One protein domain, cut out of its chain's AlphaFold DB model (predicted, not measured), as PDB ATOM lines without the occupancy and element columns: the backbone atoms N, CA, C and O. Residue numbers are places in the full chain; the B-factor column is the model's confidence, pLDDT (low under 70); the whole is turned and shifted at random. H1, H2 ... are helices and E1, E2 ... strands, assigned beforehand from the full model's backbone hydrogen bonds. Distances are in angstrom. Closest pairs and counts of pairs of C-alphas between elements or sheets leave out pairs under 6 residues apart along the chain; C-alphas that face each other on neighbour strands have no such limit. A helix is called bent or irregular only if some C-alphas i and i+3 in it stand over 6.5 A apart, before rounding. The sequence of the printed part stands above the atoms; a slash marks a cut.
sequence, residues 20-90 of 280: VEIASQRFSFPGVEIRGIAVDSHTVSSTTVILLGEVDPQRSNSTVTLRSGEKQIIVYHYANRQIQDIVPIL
ATOM      1  N   VAL A  20     221.114 190.758 141.644       55.25
ATOM      2  CA  VAL A  20     221.601 189.633 140.828       55.25
ATOM      3  C   VAL A  20     223.104 189.391 141.023       55.25
ATOM      4  O   VAL A  20     223.545 188.248 141.110       55.25
ATOM      5  N   GLU A  21     223.900 190.450 141.145       54.88
ATOM      6  CA  GLU A  21     225.344 190.386 141.396       54.88
ATOM      7  C   GLU A  21     225.641 189.905 142.825       54.88
ATOM      8  O   GLU A  21     226.462 189.017 143.035       54.88
ATOM      9  N   ILE A  22     224.894 190.399 143.816       54.84
ATOM     10  CA  ILE A  22     225.001 189.926 145.206       54.84
ATOM     11  C   ILE A  22     224.566 188.456 145.312       54.84
ATOM     12  O   ILE A  22     225.215 187.661 145.997       54.84
ATOM     13  N   ALA A  23     223.475 188.084 144.638       57.94
ATOM     14  CA  ALA A  23     222.977 186.715 144.631       57.94
ATOM     15  C   ALA A  23     223.958 185.766 143.936       57.94
ATOM     16  O   ALA A  23     224.255 184.719 144.492       57.94
ATOM     17  N   SER A  24     224.524 186.137 142.787       58.28
ATOM     18  CA  SER A  24     225.516 185.311 142.080       58.28
ATOM     19  C   SER A  24     226.846 185.177 142.833       58.28
ATOM     20  O   SER A  24     227.491 184.135 142.744       58.28
ATOM     21  N   GLN A  25     227.241 186.176 143.629       59.31
ATOM     22  CA  GLN A  25     228.423 186.083 144.497       59.31
ATOM     23  C   GLN A  25     228.201 185.188 145.725       59.31
ATOM     24  O   GLN A  25     229.140 184.547 146.197       59.31
ATOM     25  N   ARG A  26     226.978 185.144 146.272       60.53
ATOM     26  CA  ARG A  26     226.654 184.344 147.470       60.53
ATOM     27  C   ARG A  26     226.104 182.957 147.164       60.53
ATOM     28  O   ARG A  26     226.239 182.057 147.992       60.53
ATOM     29  N   PHE A  27     225.492 182.777 146.003       66.75
ATOM     30  CA  PHE A  27     224.800 181.563 145.609       66.75
ATOM     31  C   PHE A  27     225.320 181.105 144.248       66.75
ATOM     32  O   PHE A  27     225.153 181.772 143.232       66.75
ATOM     33  N   SER A  28     225.948 179.931 144.234       70.38
ATOM     34  CA  SER A  28     226.355 179.270 142.997       70.38
ATOM     35  C   SER A  28     225.215 178.385 142.508       70.38
ATOM     36  O   SER A  28     224.792 177.476 143.224       70.38
ATOM     37  N   PHE A  29     224.787 178.605 141.269       76.88
ATOM     38  CA  PHE A  29     223.828 177.765 140.554       76.88
ATOM     39  C   PHE A  29     224.568 177.103 139.386       76.88
ATOM     40  O   PHE A  29     224.723 177.711 138.326       76.88
ATOM     41  N   PRO A  30     225.141 175.902 139.589       73.25
ATOM     42  CA  PRO A  30     225.987 175.269 138.585       73.25
ATOM     43  C   PRO A  30     225.237 175.081 137.265       73.25
ATOM     44  O   PRO A  30     224.150 174.511 137.244       73.25
ATOM     45  N   GLY A  31     225.830 175.567 136.174       71.88
ATOM     46  CA  GLY A  31     225.254 175.434 134.838       71.88
ATOM     47  C   GLY A  31     224.055 176.338 134.562       71.88
ATOM     48  O   GLY A  31     223.347 176.076 133.602       71.88
ATOM     49  N   VAL A  32     223.817 177.383 135.363       77.38
ATOM     50  CA  VAL A  32     222.767 178.378 135.099       77.38
ATOM     51  C   VAL A  32     223.380 179.771 135.002       77.38
ATOM     52  O   VAL A  32     224.001 180.250 135.950       77.38
ATOM     53  N   GLU A  33     223.177 180.443 133.874       81.62
ATOM     54  CA  GLU A  33     223.446 181.871 133.730       81.62
ATOM     55  C   GLU A  33     222.216 182.663 134.186       81.62
ATOM     56  O   GLU A  33     221.172 182.663 133.534       81.62
ATOM     57  N   ILE A  34     222.328 183.338 135.330       79.56
ATOM     58  CA  ILE A  34     221.198 184.009 135.976       79.56
ATOM     59  C   ILE A  34     221.026 185.414 135.407       79.56
ATOM     60  O   ILE A  34     221.918 186.256 135.496       79.56
ATOM     61  N   ARG A  35     219.831 185.688 134.890       74.00
ATOM     62  CA  ARG A  35     219.382 187.012 134.439       74.00
ATOM     63  C   ARG A  35     218.438 187.675 135.439       74.00
ATOM     64  O   ARG A  35     218.370 188.901 135.493       74.00
ATOM     65  N   GLY A  36     217.753 186.881 136.253       71.12
ATOM     66  CA  GLY A  36     216.890 187.352 137.328       71.12
ATOM     67  C   GLY A  36     216.605 186.253 138.343       71.12
ATOM     68  O   GLY A  36     216.763 185.067 138.061       71.12
ATOM     69  N   ILE A  37     216.202 186.660 139.542       79.56
ATOM     70  CA  ILE A  37     215.913 185.755 140.651       79.56
ATOM     71  C   ILE A  37     214.648 186.222 141.366       79.56
ATOM     72  O   ILE A  37     214.509 187.403 141.683       79.56
ATOM     73  N   ALA A  38     213.742 185.288 141.628       76.81
ATOM     74  CA  ALA A  38     212.639 185.470 142.555       76.81
ATOM     75  C   ALA A  38     212.750 184.410 143.647       76.81
ATOM     76  O   ALA A  38     212.895 183.216 143.378       76.81
ATOM     77  N   VAL A  39     212.716 184.872 144.892       73.62
ATOM     78  CA  VAL A  39     212.813 184.021 146.074       73.62
ATOM     79  C   VAL A  39     211.460 184.020 146.755       73.62
ATOM     80  O   VAL A  39     210.845 185.076 146.912       73.62
ATOM     81  N   ASP A  40     211.003 182.840 147.154       67.75
ATOM     82  CA  ASP A  40     209.814 182.718 147.982       67.75
ATOM     83  C   ASP A  40     210.137 183.254 149.382       67.75
ATOM     84  O   ASP A  40     210.908 182.659 150.138       67.75
ATOM     85  N   SER A  41     209.583 184.421 149.702       58.34
ATOM     86  CA  SER A  41     209.751 185.081 150.996       58.34
ATOM     87  C   SER A  41     208.821 184.540 152.083       58.34
ATOM     88  O   SER A  41     208.940 184.965 153.231       58.34
ATOM     89  N   HIS A  42     207.869 183.665 151.742       55.88
ATOM     90  CA  HIS A  42     206.792 183.243 152.640       55.88
ATOM     91  C   HIS A  42     206.934 181.805 153.142       55.88
ATOM     92  O   HIS A  42     206.417 181.492 154.218       55.88
ATOM     93  N   THR A  43     207.670 180.933 152.448       49.38
ATOM     94  CA  THR A  43     207.985 179.610 153.001       49.38
ATOM     95  C   THR A  43     209.143 179.684 153.994       49.38
ATOM     96  O   THR A  43     210.262 180.081 153.676       49.38
ATOM     97  N   VAL A  44     208.877 179.230 155.224       41.34
ATOM     98  CA  VAL A  44     209.833 179.139 156.347       41.34
ATOM     99  C   VAL A  44     211.067 178.285 156.005       41.34
ATOM    100  O   VAL A  44     212.080 178.369 156.692       41.34
ATOM    101  N   SER A  45     211.019 177.482 154.933       53.12
ATOM    102  CA  SER A  45     212.168 176.703 154.472       53.12
ATOM    103  C   SER A  45     213.018 177.399 153.403       53.12
ATOM    104  O   SER A  45     214.129 176.931 153.180       53.12
ATOM    105  N   SER A  46     212.548 178.476 152.748       60.06
ATOM    106  CA  SER A  46     213.240 179.200 151.655       60.06
ATOM    107  C   SER A  46     214.029 178.282 150.704       60.06
ATOM    108  O   SER A  46     215.117 178.619 150.236       60.06
ATOM    109  N   THR A  47     213.527 177.067 150.463       69.75
ATOM    110  CA  THR A  47     214.296 176.031 149.766       69.75
ATOM    111  C   THR A  47     214.111 176.106 148.270       69.75
ATOM    112  O   THR A  47     214.811 175.394 147.563       69.75
ATOM    113  N   THR A  48     213.207 176.947 147.769       70.75
ATOM    114  CA  THR A  48     212.943 177.042 146.336       70.75
ATOM    115  C   THR A  48     213.141 178.453 145.830       70.75
ATOM    116  O   THR A  48     212.680 179.429 146.417       70.75
ATOM    117  N   VAL A  49     213.853 178.529 144.714       80.19
ATOM    118  CA  VAL A  49     214.190 179.755 144.016       80.19
ATOM    119  C   VAL A  49     213.714 179.601 142.581       80.19
ATOM    120  O   VAL A  49     213.981 178.585 141.939       80.19
ATOM    121  N   ILE A  50     213.026 180.616 142.072       79.88
ATOM    122  CA  ILE A  50     212.743 180.713 140.646       79.88
ATOM    123  C   ILE A  50     213.845 181.553 140.032       79.88
ATOM    124  O   ILE A  50     214.045 182.715 140.395       79.88
ATOM    125  N   LEU A  51     214.571 180.946 139.107       81.88
ATOM    126  CA  LEU A  51     215.621 181.607 138.356       81.88
ATOM    127  C   LEU A  51     215.097 181.899 136.957       81.88
ATOM    128  O   LEU A  51     214.450 181.064 136.326       81.88
ATOM    129  N   LEU A  52     215.409 183.090 136.473       81.81
ATOM    130  CA  LEU A  52     215.278 183.449 135.073       81.81
ATOM    131  C   LEU A  52     216.672 183.411 134.482       81.81
ATOM    132  O   LEU A  52     217.566 184.097 134.990       81.81
ATOM    133  N   GLY A  53     216.875 182.637 133.429       79.44
ATOM    134  CA  GLY A  53     218.217 182.472 132.904       79.44
ATOM    135  C   GLY A  53     218.311 181.519 131.736       79.44
ATOM    136  O   GLY A  53     217.307 181.076 131.183       79.44
ATOM    137  N   GLU A  54     219.547 181.216 131.383       79.88
ATOM    138  CA  GLU A  54     219.886 180.185 130.412       79.88
ATOM    139  C   GLU A  54     220.570 179.044 131.159       79.88
ATOM    140  O   GLU A  54     221.410 179.274 132.033       79.88
ATOM    141  N   VAL A  55     220.203 177.805 130.844       77.06
ATOM    142  CA  VAL A  55     220.895 176.634 131.382       77.06
ATOM    143  C   VAL A  55     221.954 176.199 130.380       77.06
ATOM    144  O   VAL A  55     221.641 175.937 129.220       77.06
ATOM    145  N   ASP A  56     223.199 176.092 130.837       75.69
ATOM    146  CA  ASP A  56     224.285 175.478 130.084       75.69
ATOM    147  C   ASP A  56     224.039 173.960 130.015       75.69
ATOM    148  O   ASP A  56     224.184 173.262 131.032       75.69
ATOM    149  N   PRO A  57     223.688 173.416 128.833       69.75
ATOM    150  CA  PRO A  57     223.374 172.001 128.689       69.75
ATOM    151  C   PRO A  57     224.551 171.095 129.073       69.75
ATOM    152  O   PRO A  57     224.323 169.968 129.501       69.75
ATOM    153  N   GLN A  58     225.799 171.573 128.976       69.88
ATOM    154  CA  GLN A  58     226.998 170.789 129.306       69.88
ATOM    155  C   GLN A  58     227.216 170.626 130.813       69.88
ATOM    156  O   GLN A  58     227.929 169.724 131.247       69.88
ATOM    157  N   ARG A  59     226.640 171.521 131.621       68.44
ATOM    158  CA  ARG A  59     226.852 171.573 133.076       68.44
ATOM    159  C   ARG A  59     225.617 171.196 133.877       68.44
ATOM    160  O   ARG A  59     225.704 171.058 135.096       68.44
ATOM    161  N   SER A  60     224.475 171.053 133.215       65.69
ATOM    162  CA  SER A  60     223.238 170.664 133.872       65.69
ATOM    163  C   SER A  60     223.190 169.148 134.070       65.69
ATOM    164  O   SER A  60     223.368 168.384 133.127       65.69
ATOM    165  N   ASN A  61     222.864 168.700 135.281       64.25
ATOM    166  CA  ASN A  61     222.504 167.299 135.545       64.25
ATOM    167  C   ASN A  61     221.039 167.009 135.147       64.25
ATOM    168  O   ASN A  61     220.397 166.133 135.726       64.25
ATOM    169  N   SER A  62     220.476 167.802 134.232       62.00
ATOM    170  CA  SER A  62     219.066 167.749 133.861       62.00
ATOM    171  C   SER A  62     218.819 166.652 132.831       62.00
ATOM    172  O   SER A  62     219.577 166.496 131.878       62.00
ATOM    173  N   THR A  63     217.726 165.909 132.997       60.56
ATOM    174  CA  THR A  63     217.212 164.981 131.977       60.56
ATOM    175  C   THR A  63     216.396 165.694 130.894       60.56
ATOM    176  O   THR A  63     215.971 165.063 129.927       60.56
ATOM    177  N   VAL A  64     216.166 167.002 131.045       61.16
ATOM    178  CA  VAL A  64     215.424 167.826 130.091       61.16
ATOM    179  C   VAL A  64     216.327 168.155 128.903       61.16
ATOM    180  O   VAL A  64     217.461 168.595 129.075       61.16
ATOM    181  N   THR A  65     215.830 167.966 127.681       61.62
ATOM    182  CA  THR A  65     216.522 168.398 126.459       61.62
ATOM    183  C   THR A  65     216.567 169.921 126.401       61.62
ATOM    184  O   THR A  65     215.547 170.557 126.137       61.62
ATOM    185  N   LEU A  66     217.743 170.495 126.634       65.31
ATOM    186  CA  LEU A  66     217.961 171.939 126.640       65.31
ATOM    187  C   LEU A  66     218.536 172.409 125.308       65.31
ATOM    188  O   LEU A  66     219.473 171.808 124.777       65.31
ATOM    189  N   ARG A  67     217.998 173.509 124.777       65.88
ATOM    190  CA  ARG A  67     218.607 174.231 123.660       65.88
ATOM    191  C   ARG A  67     219.486 175.342 124.216       65.88
ATOM    192  O   ARG A  67     219.044 176.150 125.027       65.88
ATOM    193  N   SER A  68     220.740 175.367 123.775       66.69
ATOM    194  CA  SER A  68     221.674 176.439 124.122       66.69
ATOM    195  C   SER A  68     221.119 177.790 123.663       66.69
ATOM    196  O   SER A  68     220.666 177.902 122.524       66.69
ATOM    197  N   GLY A  69     221.188 178.808 124.524       69.75
ATOM    198  CA  GLY A  69     220.726 180.167 124.218       69.75
ATOM    199  C   GLY A  69     219.214 180.388 124.335       69.75
ATOM    200  O   GLY A  69     218.733 181.481 124.042       69.75
ATOM    201  N   GLU A  70     218.440 179.370 124.720       79.31
ATOM    202  CA  GLU A  70     217.006 179.531 124.961       79.31
ATOM    203  C   GLU A  70     216.768 180.093 126.364       79.31
ATOM    204  O   GLU A  70     217.230 179.531 127.361       79.31
ATOM    205  N   LYS A  71     216.020 181.197 126.441       83.88
ATOM    206  CA  LYS A  71     215.615 181.807 127.708       83.88
ATOM    207  C   LYS A  71     214.651 180.871 128.427       83.88
ATOM    208  O   LYS A  71     213.717 180.346 127.820       83.88
ATOM    209  N   GLN A  72     214.865 180.672 129.722       87.88
ATOM    210  CA  GLN A  72     214.129 179.686 130.501       87.88
ATOM    211  C   GLN A  72     213.720 180.234 131.870       87.88
ATOM    212  O   GLN A  72     214.420 181.039 132.493       87.88
ATOM    213  N   ILE A  73     212.576 179.748 132.347       88.62
ATOM    214  CA  ILE A  73     212.204 179.785 133.758       88.62
ATOM    215  C   ILE A  73     212.664 178.471 134.368       88.62
ATOM    216  O   ILE A  73     212.301 177.398 133.889       88.62
ATOM    217  N   ILE A  74     213.449 178.562 135.431       89.19
ATOM    218  CA  ILE A  74     214.054 177.411 136.086       89.19
ATOM    219  C   ILE A  74     213.535 177.377 137.517       89.19
ATOM    220  O   ILE A  74     213.768 178.298 138.304       89.19
ATOM    221  N   VAL A  75     212.848 176.294 137.866       88.81
ATOM    222  CA  VAL A  75     212.460 176.019 139.249       88.81
ATOM    223  C   VAL A  75     213.620 175.282 139.898       88.81
ATOM    224  O   VAL A  75     213.882 174.118 139.591       88.81
ATOM    225  N   TYR A  76     214.348 175.965 140.776       86.06
ATOM    226  CA  TYR A  76     215.539 175.424 141.417       86.06
ATOM    227  C   TYR A  76     215.293 175.171 142.896       86.06
ATOM    228  O   TYR A  76     214.957 176.081 143.656       86.06
ATOM    229  N   HIS A  77     215.528 173.937 143.324       83.31
ATOM    230  CA  HIS A  77     215.489 173.595 144.731       83.31
ATOM    231  C   HIS A  77     216.891 173.762 145.334       83.31
ATOM    232  O   HIS A  77     217.852 173.062 145.019       83.31
ATOM    233  N   TYR A  78     217.019 174.758 146.201       79.88
ATOM    234  CA  TYR A  78     218.268 175.223 146.777       79.88
ATOM    235  C   TYR A  78     218.904 174.210 147.730       79.88
ATOM    236  O   TYR A  78     220.108 173.969 147.650       79.88
ATOM    237  N   ALA A  79     218.110 173.573 148.597       80.06
ATOM    238  CA  ALA A  79     218.652 172.683 149.625       80.06
ATOM    239  C   ALA A  79     219.297 171.413 149.045       80.06
ATOM    240  O   ALA A  79     220.332 170.973 149.539       80.06
ATOM    241  N   ASN A  80     218.727 170.852 147.973       78.06
ATOM    242  CA  ASN A  80     219.288 169.683 147.277       78.06
ATOM    243  C   ASN A  80     220.156 170.069 146.065       78.06
ATOM    244  O   ASN A  80     220.778 169.192 145.471       78.06
ATOM    245  N   ARG A  81     220.223 171.362 145.719       82.69
ATOM    246  CA  ARG A  81     220.955 171.908 144.569       82.69
ATOM    247  C   ARG A  81     220.562 171.269 143.235       82.69
ATOM    248  O   ARG A  81     221.422 170.957 142.411       82.69
ATOM    249  N   GLN A  82     219.267 171.047 143.033       83.44
ATOM    250  CA  GLN A  82     218.742 170.404 141.830       83.44
ATOM    251  C   GLN A  82     217.705 171.273 141.129       83.44
ATOM    252  O   GLN A  82     216.828 171.869 141.759       83.44
ATOM    253  N   ILE A  83     217.783 171.276 139.801       85.94
ATOM    254  CA  ILE A  83     216.730 171.812 138.944       85.94
ATOM    255  C   ILE A  83     215.549 170.839 138.991       85.94
ATOM    256  O   ILE A  83     215.721 169.649 138.737       85.94
ATOM    257  N   GLN A  84     214.373 171.349 139.347       86.94
ATOM    258  CA  GLN A  84     213.135 170.572 139.421       86.94
ATOM    259  C   GLN A  84     212.346 170.654 138.117       86.94
ATOM    260  O   GLN A  84     211.789 169.654 137.674       86.94
ATOM    261  N   ASP A  85     212.328 171.835 137.497       89.50
ATOM    262  CA  ASP A  85     211.627 172.062 136.240       89.50
ATOM    263  C   ASP A  85     212.286 173.171 135.423       89.50
ATOM    264  O   ASP A  85     212.942 174.064 135.975       89.50
ATOM    265  N   ILE A  86     212.091 173.104 134.109       89.31
ATOM    266  CA  ILE A  86     212.579 174.085 133.143       89.31
ATOM    267  C   ILE A  86     211.476 174.333 132.124       89.31
ATOM    268  O   ILE A  86     211.052 173.415 131.423       89.31
ATOM    269  N   VAL A  87     211.063 175.592 131.995       89.19
ATOM    270  CA  VAL A  87     210.071 176.008 131.003       89.19
ATOM    271  C   VAL A  87     210.684 177.039 130.061       89.19
ATOM    272  O   VAL A  87     211.144 178.084 130.533       89.19
ATOM    273  N   PRO A  88     210.712 176.773 128.741       86.88
ATOM    274  CA  PRO A  88     211.204 177.739 127.772       86.88
ATOM    275  C   PRO A  88     210.275 178.952 127.703       86.88
ATOM    276  O   PRO A  88     209.051 178.827 127.783       86.88
ATOM    277  N   ILE A  89     210.866 180.129 127.527       84.56
ATOM    278  CA  ILE A  89     210.154 181.394 127.352       84.56
ATOM    279  C   ILE A  89     210.614 182.074 126.067       84.56
ATOM    280  O   ILE A  89     211.801 182.149 125.759       84.56
ATOM    281  N   LEU A  90     209.646 182.589 125.313       79.50
ATOM    282  CA  LEU A  90     209.913 183.273 124.046       79.50
ATOM    283  C   LEU A  90     210.424 184.702 124.264       79.50
ATOM    284  O   LEU A  90     211.217 185.214 123.480       79.50
TER     285      LEU A  90
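Overview. This is residues 20 to 90 of the 280 residues of an uncharacterized protein of Pterula gracilis (UniProt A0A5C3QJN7). One strongly twisted sheet of four strands, E1, E2, E3 and E4 side by side, makes the body, and its first two strands are sharply bent, so that the hairpin of E1 and E2 turns a corner. The short helix H1 sits at the E1 edge, while the turn around Val 44 and the long loop of residues 56 to 71 make the two ends of the longest axis. The printed part has 71 residues with one named helix and four named strands, in the order H1 E1 E2 E3 E4 along the chain. The sheet, in the order E1, E2, E3, E4, is antiparallel throughout, and the class is mostly strand. The whole is compact, with a radius of gyration of the C-alphas of 11.6 A and spans of 34 by 24 by 22 A.

Along the chain. E1 is residues 32 to 39, 15.9 A from first to last C-alpha, beginning at C-alpha 32 at (222.767, 178.378, 135.099). E2 is residues 48 to 55, 16.9 A long. E3 is residues 72 to 77, 15.5 A long. E4 is residues 82 to 88, 17.6 A long, ending at C-alpha 88 at (211.204, 177.739, 127.772). H1 is residues 20 to 26, 9.9 A long, with C-alpha 20 at (221.601, 189.633, 140.828).

Arrangement. The four strands form a meander, each strand the antiparallel neighbour of the one before. E1 bends by 90 degrees at residue 35 and E2 bends by 80 degrees at residue 52. In the hairpin E1 and E2, N 35 and O 52 are within hydrogen-bond range at 2.8 A, and so are N 50 and O 38 at 2.9 A. In the hairpin E2 and E3, with 141 degrees between their N-to-C directions, N 74 and O 51 are 2.8 A apart, within range. In the hairpin E3 and E4, N 73 and O 87 are within range at 2.8 A. E1 and E4 are the edge strands and are apart. H1 is on the sheet but only grazes it, with its residues 20 to 24; the closest C-alphas of H1 and E1 are those of Val 20 and Gly 36, 6.3 A apart. In H1 every O i to N i+4 pair is within hydrogen-bond range.

Size, cuts and confidence. The C-alphas of Val 44 and Ser 68, 34.4 A apart, are the two farthest apart. The printed part has no cut. The link E2 to E3 is long, with 16 residues; E1 to E2 is short, and H1 to E1 and E3 to E4 are tight. The mean pLDDT of the printed part is 72.8, and residues 20 to 27, 40 to 47 and 57 to 69 are under 70.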